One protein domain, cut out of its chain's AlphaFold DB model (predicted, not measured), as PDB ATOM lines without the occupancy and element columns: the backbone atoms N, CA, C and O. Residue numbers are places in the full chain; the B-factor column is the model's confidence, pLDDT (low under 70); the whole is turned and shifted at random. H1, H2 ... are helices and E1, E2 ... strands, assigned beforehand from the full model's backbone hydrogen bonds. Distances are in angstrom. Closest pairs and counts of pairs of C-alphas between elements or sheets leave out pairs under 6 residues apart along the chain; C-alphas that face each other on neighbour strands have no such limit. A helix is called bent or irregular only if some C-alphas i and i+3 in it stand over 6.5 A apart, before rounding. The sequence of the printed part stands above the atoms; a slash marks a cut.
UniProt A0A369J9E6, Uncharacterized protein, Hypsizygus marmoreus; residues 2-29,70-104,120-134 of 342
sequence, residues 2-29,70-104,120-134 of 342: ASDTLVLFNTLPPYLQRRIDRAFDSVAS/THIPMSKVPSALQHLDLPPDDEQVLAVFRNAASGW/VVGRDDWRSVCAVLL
ATOM      1  N   ALA A   2      40.393 163.160  46.721       55.38
ATOM      2  CA  ALA A   2      40.116 164.383  45.934       55.38
ATOM      3  C   ALA A   2      41.360 165.275  45.717       55.38
ATOM      4  O   ALA A   2      41.519 165.907  44.678       55.38
ATOM      5  N   SER A   3      42.292 165.283  46.673       66.56
ATOM      6  CA  SER A   3      43.571 165.988  46.531       66.56
ATOM      7  C   SER A   3      44.452 165.394  45.426       66.56
ATOM      8  O   SER A   3      45.175 166.134  44.770       66.56
ATOM      9  N   ASP A   4      44.367 164.081  45.191       74.25
ATOM     10  CA  ASP A   4      45.244 163.367  44.258       74.25
ATOM     11  C   ASP A   4      44.824 163.595  42.796       74.25
ATOM     12  O   ASP A   4      45.663 163.600  41.898       74.25
ATOM     13  N   THR A   5      43.540 163.860  42.532       74.50
ATOM     14  CA  THR A   5      43.049 164.121  41.167       74.50
ATOM     15  C   THR A   5      43.363 165.535  40.686       74.50
ATOM     16  O   THR A   5      43.638 165.736  39.504       74.50
ATOM     17  N   LEU A   6      43.412 166.518  41.590       83.25
ATOM     18  CA  LEU A   6      43.904 167.857  41.248       83.25
ATOM     19  C   LEU A   6      45.405 167.857  40.951       83.25
ATOM     20  O   LEU A   6      45.860 168.642  40.118       83.25
ATOM     21  N   VAL A   7      46.173 166.955  41.573       88.81
ATOM     22  CA  VAL A   7      47.583 166.755  41.208       88.81
ATOM     23  C   VAL A   7      47.679 166.343  39.741       88.81
ATOM     24  O   VAL A   7      48.480 166.931  39.021       88.81
ATOM     25  N   LEU A   8      46.811 165.438  39.276       90.81
ATOM     26  CA  LEU A   8      46.790 165.012  37.876       90.81
ATOM     27  C   LEU A   8      46.467 166.158  36.910       90.81
ATOM     28  O   LEU A   8      47.116 166.304  35.881       90.81
ATOM     29  N   PHE A   9      45.507 167.024  37.240       94.25
ATOM     30  CA  PHE A   9      45.235 168.200  36.408       94.25
ATOM     31  C   PHE A   9      46.471 169.105  36.281       94.25
ATOM     32  O   PHE A   9      46.790 169.576  35.189       94.25
ATOM     33  N   ASN A  10      47.200 169.302  37.383       95.25
ATOM     34  CA  ASN A  10      48.400 170.134  37.407       95.25
ATOM     35  C   ASN A  10      49.595 169.503  36.669       95.25
ATOM     36  O   ASN A  10      50.494 170.244  36.266       95.25
ATOM     37  N   THR A  11      49.620 168.178  36.464       93.38
ATOM     38  CA  THR A  11      50.663 167.512  35.660       93.38
ATOM     39  C   THR A  11      50.398 167.567  34.158       93.38
ATOM     40  O   THR A  11      51.314 167.308  33.375       93.38
ATOM     41  N   LEU A  12      49.184 167.927  33.727       91.25
ATOM     42  CA  LEU A  12      48.883 168.089  32.307       91.25
ATOM     43  C   LEU A  12      49.686 169.244  31.693       91.25
ATOM     44  O   LEU A  12      49.896 170.267  32.349       91.25
ATOM     45  N   PRO A  13      50.032 169.169  30.398       92.25
ATOM     46  CA  PRO A  13      50.561 170.307  29.664       92.25
ATOM     47  C   PRO A  13      49.690 171.575  29.809       92.25
ATOM     48  O   PRO A  13      48.457 171.493  29.709       92.25
ATOM     49  N   PRO A  14      50.284 172.782  29.943       92.94
ATOM     50  CA  PRO A  14      49.532 174.021  30.177       92.94
ATOM     51  C   PRO A  14      48.484 174.344  29.104       92.94
ATOM     52  O   PRO A  14      47.506 175.047  29.366       92.94
ATOM     53  N   TYR A  15      48.675 173.864  27.873       92.31
ATOM     54  CA  TYR A  15      47.698 174.060  26.805       92.31
ATOM     55  C   TYR A  15      46.417 173.238  27.036       92.31
ATOM     56  O   TYR A  15      45.332 173.764  26.785       92.31
ATOM     57  N   LEU A  16      46.519 172.010  27.566       93.50
ATOM     58  CA  LEU A  16      45.359 171.187  27.924       93.50
ATOM     59  C   LEU A  16      44.628 171.775  29.122       93.50
ATOM     60  O   LEU A  16      43.411 171.920  29.058       93.50
ATOM     61  N   GLN A  17      45.353 172.210  30.156       95.50
ATOM     62  CA  GLN A  17      44.752 172.878  31.316       95.50
ATOM     63  C   GLN A  17      43.895 174.080  30.882       95.50
ATOM     64  O   GLN A  17      42.708 174.158  31.200       95.50
ATOM     65  N   ARG A  18      44.458 174.967  30.043       95.75
ATOM     66  CA  ARG A  18      43.730 176.114  29.470       95.75
ATOM     67  C   ARG A  18      42.537 175.694  28.618       95.75
ATOM     68  O   ARG A  18      41.534 176.400  28.595       95.75
ATOM     69  N   ARG A  19      42.640 174.584  27.883       95.00
ATOM     70  CA  ARG A  19      41.551 174.066  27.046       95.00
ATOM     71  C   ARG A  19      40.394 173.536  27.899       95.00
ATOM     72  O   ARG A  19      39.251 173.875  27.607       95.00
ATOM     73  N   ILE A  20      40.695 172.779  28.954       96.62
ATOM     74  CA  ILE A  20      39.730 172.274  29.944       96.62
ATOM     75  C   ILE A  20      39.004 173.439  30.618       96.62
ATOM     76  O   ILE A  20      37.774 173.457  30.653       96.62
ATOM     77  N   ASP A  21      39.752 174.441  31.084       96.44
ATOM     78  CA  ASP A  21      39.182 175.637  31.706       96.44
ATOM     79  C   ASP A  21      38.341 176.457  30.727       96.44
ATOM     80  O   ASP A  21      37.235 176.873  31.049       96.44
ATOM     81  N   ARG A  22      38.810 176.636  29.490       95.75
ATOM     82  CA  ARG A  22      38.055 177.358  28.462       95.75
ATOM     83  C   ARG A  22      36.750 176.651  28.102       95.75
ATOM     84  O   ARG A  22      35.755 177.332  27.862       95.75
ATOM     85  N   ALA A  23      36.753 175.318  28.034       96.38
ATOM     86  CA  ALA A  23      35.543 174.535  27.799       96.38
ATOM     87  C   ALA A  23      34.539 174.732  28.942       96.38
ATOM     88  O   ALA A  23      33.370 175.007  28.671       96.38
ATOM     89  N   PHE A  24      35.016 174.712  30.191       96.75
ATOM     90  CA  PHE A  24      34.210 175.028  31.369       96.75
ATOM     91  C   PHE A  24      33.606 176.434  31.269       96.75
ATOM     92  O   PHE A  24      32.388 176.598  31.216       96.75
ATOM     93  N   ASP A  25      34.459 177.454  31.157       94.94
ATOM     94  CA  ASP A  25      34.058 178.860  31.182       94.94
ATOM     95  C   ASP A  25      33.094 179.200  30.025       94.94
ATOM     96  O   ASP A  25      32.198 180.032  30.182       94.94
ATOM     97  N   SER A  26      33.225 178.524  28.875       94.38
ATOM     98  CA  SER A  26      32.358 178.732  27.708       94.38
ATOM     99  C   SER A  26      30.898 178.338  27.928       94.38
ATOM    100  O   SER A  26      30.016 178.946  27.318       94.38
ATOM    101  N   VAL A  27      30.636 177.354  28.793       94.69
ATOM    102  CA  VAL A  27      29.275 176.891  29.101       94.69
ATOM    103  C   VAL A  27      28.782 177.371  30.463       94.69
ATOM    104  O   VAL A  27      27.573 177.490  30.659       94.69
ATOM    105  N   ALA A  28      29.707 177.629  31.393       93.31
ATOM    106  CA  ALA A  28      29.420 178.041  32.761       93.31
ATOM    107  C   ALA A  28      29.008 179.506  32.830       93.31
ATOM    108  O   ALA A  28      28.187 179.882  33.662       93.31
ATOM    109  N   SER A  29      29.568 180.345  31.952       87.06
ATOM    110  CA  SER A  29      29.123 181.724  31.843       87.06
ATOM    111  C   SER A  29      27.700 181.686  31.285       87.06
ATOM    112  O   SER A  29      27.536 181.289  30.124       87.06
ATOM    113  N   THR A  70      31.745 179.022  39.307       93.25
ATOM    114  CA  THR A  70      32.377 177.909  40.026       93.25
ATOM    115  C   THR A  70      31.730 176.564  39.705       93.25
ATOM    116  O   THR A  70      32.320 175.527  40.001       93.25
ATOM    117  N   HIS A  71      30.560 176.566  39.054       94.12
ATOM    118  CA  HIS A  71      29.751 175.372  38.807       94.12
ATOM    119  C   HIS A  71      29.140 175.369  37.397       94.12
ATOM    120  O   HIS A  71      28.844 176.426  36.837       94.12
ATOM    121  N   ILE A  72      28.916 174.171  36.847       94.56
ATOM    122  CA  ILE A  72      28.174 173.934  35.598       94.56
ATOM    123  C   ILE A  72      26.985 173.009  35.889       94.56
ATOM    124  O   ILE A  72      27.184 171.962  36.505       94.56
ATOM    125  N   PRO A  73      25.762 173.321  35.421       94.69
ATOM    126  CA  PRO A  73      24.637 172.393  35.527       94.69
ATOM    127  C   PRO A  73      24.846 171.155  34.641       94.69
ATOM    128  O   PRO A  73      25.334 171.267  33.513       94.69
ATOM    129  N   MET A  74      24.419 169.973  35.099       94.75
ATOM    130  CA  MET A  74      24.614 168.692  34.395       94.75
ATOM    131  C   MET A  74      24.127 168.724  32.934       94.75
ATOM    132  O   MET A  74      24.738 168.121  32.053       94.75
ATOM    133  N   SER A  75      23.073 169.490  32.643       95.12
ATOM    134  CA  SER A  75      22.519 169.676  31.294       95.12
ATOM    135  C   SER A  75      23.487 170.328  30.292       95.12
ATOM    136  O   SER A  75      23.310 170.191  29.081       95.12
ATOM    137  N   LYS A  76      24.525 171.029  30.766       96.06
ATOM    138  CA  LYS A  76      25.542 171.703  29.940       96.06
ATOM    139  C   LYS A  76      26.840 170.912  29.792       96.06
ATOM    140  O   LYS A  76      27.650 171.255  28.928       96.06
ATOM    141  N   VAL A  77      27.021 169.845  30.569       96.75
ATOM    142  CA  VAL A  77      28.207 168.978  30.508       96.75
ATOM    143  C   VAL A  77      28.431 168.400  29.100       96.75
ATOM    144  O   VAL A  77      29.548 168.544  28.603       96.75
ATOM    145  N   PRO A  78      27.419 167.866  28.379       96.69
ATOM    146  CA  PRO A  78      27.614 167.378  27.008       96.69
ATOM    147  C   PRO A  78      28.184 168.438  26.054       96.69
ATOM    148  O   PRO A  78      29.080 168.165  25.259       96.69
ATOM    149  N   SER A  79      27.714 169.686  26.160       96.12
ATOM    150  CA  SER A  79      28.230 170.794  25.345       96.12
ATOM    151  C   SER A  79      29.676 171.151  25.704       96.12
ATOM    152  O   SER A  79      30.475 171.431  24.814       96.12
ATOM    153  N   ALA A  80      30.041 171.101  26.988       96.50
ATOM    154  CA  ALA A  80      31.419 171.316  27.427       96.50
ATOM    155  C   ALA A  80      32.361 170.219  26.904       96.50
ATOM    156  O   ALA A  80      33.451 170.521  26.418       96.50
ATOM    157  N   LEU A  81      31.919 168.957  26.936       95.94
ATOM    158  CA  LEU A  81      32.663 167.816  26.391       95.94
ATOM    159  C   LEU A  81      32.900 167.960  24.888       95.94
ATOM    160  O   LEU A  81      34.004 167.694  24.410       95.94
ATOM    161  N   GLN A  82      31.921 168.492  24.158       94.19
ATOM    162  CA  GLN A  82      32.075 168.785  22.737       94.19
ATOM    163  C   GLN A  82      33.205 169.794  22.462       94.19
ATOM    164  O   GLN A  82      33.922 169.650  21.475       94.19
ATOM    165  N   HIS A  83      33.425 170.787  23.332       93.88
ATOM    166  CA  HIS A  83      34.556 171.722  23.202       93.88
ATOM    167  C   HIS A  83      35.926 171.058  23.441       93.88
ATOM    168  O   HIS A  83      36.961 171.550  22.970       93.88
ATOM    169  N   LEU A  84      35.944 169.922  24.137       94.25
ATOM    170  CA  LEU A  84      37.125 169.079  24.325       94.25
ATOM    171  C   LEU A  84      37.290 168.016  23.230       94.25
ATOM    172  O   LEU A  84      38.218 167.218  23.314       94.25
ATOM    173  N   ASP A  85      36.444 168.032  22.194       90.50
ATOM    174  CA  ASP A  85      36.348 166.985  21.169       90.50
ATOM    175  C   ASP A  85      36.090 165.583  21.756       90.50
ATOM    176  O   ASP A  85      36.475 164.571  21.168       90.50
ATOM    177  N   LEU A  86      35.428 165.515  22.914       91.25
ATOM    178  CA  LEU A  86      34.975 164.269  23.525       91.25
ATOM    179  C   LEU A  86      33.532 163.960  23.082       91.25
ATOM    180  O   LEU A  86      32.769 164.891  22.799       91.25
ATOM    181  N   PRO A  87      33.126 162.677  23.008       87.19
ATOM    182  CA  PRO A  87      31.755 162.311  22.668       87.19
ATOM    183  C   PRO A  87      30.767 162.888  23.702       87.19
ATOM    184  O   PRO A  87      30.893 162.589  24.889       87.19
ATOM    185  N   PRO A  88      29.787 163.713  23.288       92.50
ATOM    186  CA  PRO A  88      28.872 164.373  24.222       92.50
ATOM    187  C   PRO A  88      27.841 163.412  24.838       92.50
ATOM    188  O   PRO A  88      27.330 163.692  25.920       92.50
ATOM    189  N   ASP A  89      27.565 162.294  24.162       91.88
ATOM    190  CA  ASP A  89      26.515 161.326  24.507       91.88
ATOM    191  C   ASP A  89      27.072 160.039  25.153       91.88
ATOM    192  O   ASP A  89      26.375 159.032  25.240       91.88
ATOM    193  N   ASP A  90      28.338 160.037  25.588       94.69
ATOM    194  CA  ASP A  90      28.930 158.876  26.260       94.69
ATOM    195  C   ASP A  90      28.340 158.708  27.670       94.69
ATOM    196  O   ASP A  90      28.674 159.438  28.608       94.69
ATOM    197  N   GLU A  91      27.449 157.725  27.825       94.62
ATOM    198  CA  GLU A  91      26.755 157.456  29.085       94.62
ATOM    199  C   GLU A  91      27.700 157.124  30.245       94.62
ATOM    200  O   GLU A  91      27.370 157.440  31.393       94.62
ATOM    201  N   GLN A  92      28.863 156.516  29.974       94.44
ATOM    202  CA  GLN A  92      29.837 156.161  31.007       94.44
ATOM    203  C   GLN A  92      30.519 157.419  31.534       94.44
ATOM    204  O   GLN A  92      30.579 157.631  32.747       94.44
ATOM    205  N   VAL A  93      30.948 158.303  30.631       94.94
ATOM    206  CA  VAL A  93      31.516 159.607  30.992       94.94
ATOM    207  C   VAL A  93      30.485 160.446  31.749       94.94
ATOM    208  O   VAL A  93      30.775 160.974  32.824       94.94
ATOM    209  N   LEU A  94      29.248 160.518  31.252       95.81
ATOM    210  CA  LEU A  94      28.168 161.244  31.920       95.81
ATOM    211  C   LEU A  94      27.812 160.636  33.285       95.81
ATOM    212  O   LEU A  94      27.469 161.372  34.208       95.81
ATOM    213  N   ALA A  95      27.909 159.316  33.464       94.44
ATOM    214  CA  ALA A  95      27.737 158.680  34.768       94.44
ATOM    215  C   ALA A  95      28.828 159.098  35.766       94.44
ATOM    216  O   ALA A  95      28.504 159.389  36.915       94.44
ATOM    217  N   VAL A  96      30.088 159.211  35.331       94.56
ATOM    218  CA  VAL A  96      31.180 159.728  36.175       94.56
ATOM    219  C   VAL A  96      30.903 161.172  36.596       94.56
ATOM    220  O   VAL A  96      31.029 161.488  37.776       94.56
ATOM    221  N   PHE A  97      30.438 162.024  35.679       95.25
ATOM    222  CA  PHE A  97      30.046 163.395  36.016       95.25
ATOM    223  C   PHE A  97      28.848 163.471  36.963       95.25
ATOM    224  O   PHE A  97      28.862 164.300  37.864       95.25
ATOM    225  N   ARG A  98      27.842 162.596  36.820       94.25
ATOM    226  CA  ARG A  98      26.731 162.505  37.786       94.25
ATOM    227  C   ARG A  98      27.231 162.124  39.175       94.25
ATOM    228  O   ARG A  98      26.820 162.742  40.150       94.25
ATOM    229  N   ASN A  99      28.148 161.160  39.255       91.25
ATOM    230  CA  ASN A  99      28.750 160.744  40.520       91.25
ATOM    231  C   ASN A  99      29.604 161.860  41.142       91.25
ATOM    232  O   ASN A  99      29.609 162.024  42.360       91.25
ATOM    233  N   ALA A 100      30.312 162.633  40.318       91.25
ATOM    234  CA  ALA A 100      31.072 163.790  40.776       91.25
ATOM    235  C   ALA A 100      30.138 164.917  41.259       91.25
ATOM    236  O   ALA A 100      30.348 165.465  42.337       91.25
ATOM    237  N   ALA A 101      29.050 165.182  40.525       90.56
ATOM    238  CA  ALA A 101      28.018 166.157  40.886       90.56
ATOM    239  C   ALA A 101      27.274 165.797  42.178       90.56
ATOM    240  O   ALA A 101      26.901 166.683  42.938       90.56
ATOM    241  N   SER A 102      27.088 164.501  42.464       87.00
ATOM    242  CA  SER A 102      26.533 164.044  43.747       87.00
ATOM    243  C   SER A 102      27.474 164.264  44.941       87.00
ATOM    244  O   SER A 102      27.110 163.954  46.071       87.00
ATOM    245  N   GLY A 103      28.663 164.825  44.704       74.00
ATOM    246  CA  GLY A 103      29.608 165.232  45.730       74.00
ATOM    247  C   GLY A 103      30.595 164.125  46.077       74.00
ATOM    248  O   GLY A 103      30.311 163.237  46.876       74.00
ATOM    249  N   TRP A 104      31.813 164.224  45.539       71.75
ATOM    250  CA  TRP A 104      32.981 163.527  46.102       71.75
ATOM    251  C   TRP A 104      33.589 164.293  47.285       71.75
ATOM    252  O   TRP A 104      34.273 163.711  48.126       71.75
ATOM    253  N   VAL A 120      24.851 169.706  39.895       93.69
ATOM    254  CA  VAL A 120      25.855 170.692  39.481       93.69
ATOM    255  C   VAL A 120      27.246 170.086  39.606       93.69
ATOM    256  O   VAL A 120      27.555 169.419  40.584       93.69
ATOM    257  N   VAL A 121      28.094 170.307  38.605       94.69
ATOM    258  CA  VAL A 121      29.492 169.866  38.607       94.69
ATOM    259  C   VAL A 121      30.366 171.059  38.980       94.69
ATOM    260  O   VAL A 121      30.344 172.084  38.291       94.69
ATOM    261  N   GLY A 122      31.135 170.936  40.063       94.00
ATOM    262  CA  GLY A 122      32.114 171.943  40.465       94.00
ATOM    263  C   GLY A 122      33.286 172.035  39.484       94.00
ATOM    264  O   GLY A 122      33.616 171.078  38.781       94.00
ATOM    265  N   ARG A 123      33.954 173.192  39.434       94.88
ATOM    266  CA  ARG A 123      35.125 173.406  38.564       94.88
ATOM    267  C   ARG A 123      36.256 172.410  38.829       94.88
ATOM    268  O   ARG A 123      36.891 171.946  37.883       94.88
ATOM    269  N   ASP A 124      36.491 172.067  40.089       94.25
ATOM    270  CA  ASP A 124      37.553 171.134  40.479       94.25
ATOM    271  C   ASP A 124      37.230 169.688  40.086       94.25
ATOM    272  O   ASP A 124      38.107 168.967  39.600       94.25
ATOM    273  N   ASP A 125      35.960 169.293  40.193       94.50
ATOM    274  CA  ASP A 125      35.474 167.994  39.723       94.50
ATOM    275  C   ASP A 125      35.561 167.895  38.197       94.50
ATOM    276  O   ASP A 125      36.044 166.899  37.660       94.50
ATOM    277  N   TRP A 126      35.183 168.964  37.487       96.06
ATOM    278  CA  TRP A 126      35.352 169.055  36.037       96.06
ATOM    279  C   TRP A 126      36.812 168.873  35.618       96.06
ATOM    280  O   TRP A 126      37.114 168.029  34.775       96.06
ATOM    281  N   ARG A 127      37.728 169.629  36.235       96.12
ATOM    282  CA  ARG A 127      39.170 169.525  35.975       96.12
ATOM    283  C   ARG A 127      39.691 168.118  36.244       96.12
ATOM    284  O   ARG A 127      40.424 167.590  35.415       96.12
ATOM    285  N   SER A 128      39.279 167.516  37.356       94.44
ATOM    286  CA  SER A 128      39.687 166.168  37.760       94.44
ATOM    287  C   SER A 128      39.236 165.106  36.755       94.44
ATOM    288  O   SER A 128      40.059 164.333  36.269       94.44
ATOM    289  N   VAL A 129      37.950 165.090  36.387       94.69
ATOM    290  CA  VAL A 129      37.403 164.106  35.437       94.69
ATOM    291  C   VAL A 129      38.013 164.297  34.049       94.69
ATOM    292  O   VAL A 129      38.468 163.333  33.434       94.69
ATOM    293  N   CYS A 130      38.087 165.537  33.560       95.81
ATOM    294  CA  CYS A 130      38.694 165.818  32.262       95.81
ATOM    295  C   CYS A 130      40.188 165.493  32.229       95.81
ATOM    296  O   CYS A 130      40.672 165.074  31.182       95.81
ATOM    297  N   ALA A 131      40.915 165.651  33.338       94.75
ATOM    298  CA  ALA A 131      42.324 165.288  33.392       94.75
ATOM    299  C   ALA A 131      42.537 163.790  33.185       94.75
ATOM    300  O   ALA A 131      43.349 163.419  32.345       94.75
ATOM    301  N   VAL A 132      41.752 162.946  33.859       94.12
ATOM    302  CA  VAL A 132      41.813 161.486  33.687       94.12
ATOM    303  C   VAL A 132      41.434 161.082  32.259       94.12
ATOM    304  O   VAL A 132      42.123 160.286  31.630       94.12
ATOM    305  N   LEU A 133      40.363 161.662  31.704       92.44
ATOM    306  CA  LEU A 133      39.931 161.350  30.335       92.44
ATOM    307  C   LEU A 133      40.960 161.769  29.282       92.44
ATOM    308  O   LEU A 133      41.074 161.116  28.246       92.44
ATOM    309  N   LEU A 134      41.676 162.869  29.527       92.12
ATOM    310  CA  LEU A 134      42.668 163.404  28.600       92.12
ATOM    311  C   LEU A 134      44.082 162.859  28.819       92.12
ATOM    312  O   LEU A 134      44.911 163.004  27.923       92.12
TER     313      LEU A 134
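This is residues 2 to 29, 70 to 104 and 120 to 134 of the 342 residues of an uncharacterized protein of Hypsizygus marmoreus (UniProt A0A369J9E6). Helix H5 makes the core of a compact, rounded body, with H1, H2 and H4 packed round it, mostly crossed, and H3 bridging H2 and H4 away from H5. A tiny two-strand ribbon, E1 beside E2, sits by the ends of H2 and H4 and the start of H3, and E2 leads straight into H5. You have 78 printed residues with five named helices and two named strands, in the order H1 H2 E1 H3 H4 E2 H5; the sheet E1 - E2 is antiparallel, and the class is mostly helix. The radius of gyration of the C-alphas is 11.2 A, and the C-alphas span 28 by 24 by 23 A.

Start at the sheet: E1, residues 71 to 73, and E2, residues 120 to 122, are antiparallel at 153 degrees, with N 72 and O 121 2.9 A apart and N 121 and O 72 2.8 A apart, within hydrogen-bond range. Next look at the hub, H5, residues 123 to 134. It touches H1, residues 2 to 11, at a steep tilt of 59 degrees, the closest C-alphas being Phe 9 and Ala 131, 5.1 A. H2, residues 14 to 28, touches H5 with residues 20 to 24 alone, at a steep tilt of 51 degrees; the closest C-alphas are Ile 20 and Arg 127, 6.7 A. H4, residues 91 to 101, touches residues 125 to 129 of H5 alone, at a shallow tilt of 29 degrees, opposite ways; the closest C-alphas are Ala 100 and Asp 125, 6.2 A. H3, residues 74 to 83, is apart from H5, but touches H2, with closest C-alphas Ala 80 and Ala 23, 5.2 A, and H4, with closest C-alphas Met 74 and Arg 98, 7.4 A. In H4 and H5 every O i to N i+4 pair is within hydrogen-bond range; the counts are 5 of 6 in H1, 10 of 11 in H2 and 4 of 6 in H3.

Find C-alpha 71 at (29.751, 175.372, 38.807), where E1 begins its 6.8 A; E2 measures 6.5 A. H2 is the longest helix, 20.7 A. H1 measures 15.1 A, H4 14.7 A, and H3 15.3 A; H3 is irregular, with C-alphas 75 and 78 7.0 A apart. From C-alpha 123 at (35.125, 173.406, 38.564), H5 runs 16.0 A to C-alpha 134 at (42.668, 163.404, 28.600).

The C-alphas farthest apart, those of Tyr 15 and Ser 102, are 28.9 A apart. Residues 30 to 69 and 105 to 119 are not printed; C-alphas 29 and 70 are 9.6 A apart, and C-alphas 104 and 120 are 12.1 A apart. Of the links printed whole, none is long. Mean pLDDT of the printed part is 91.9, and residues 2 to 3 are under 70.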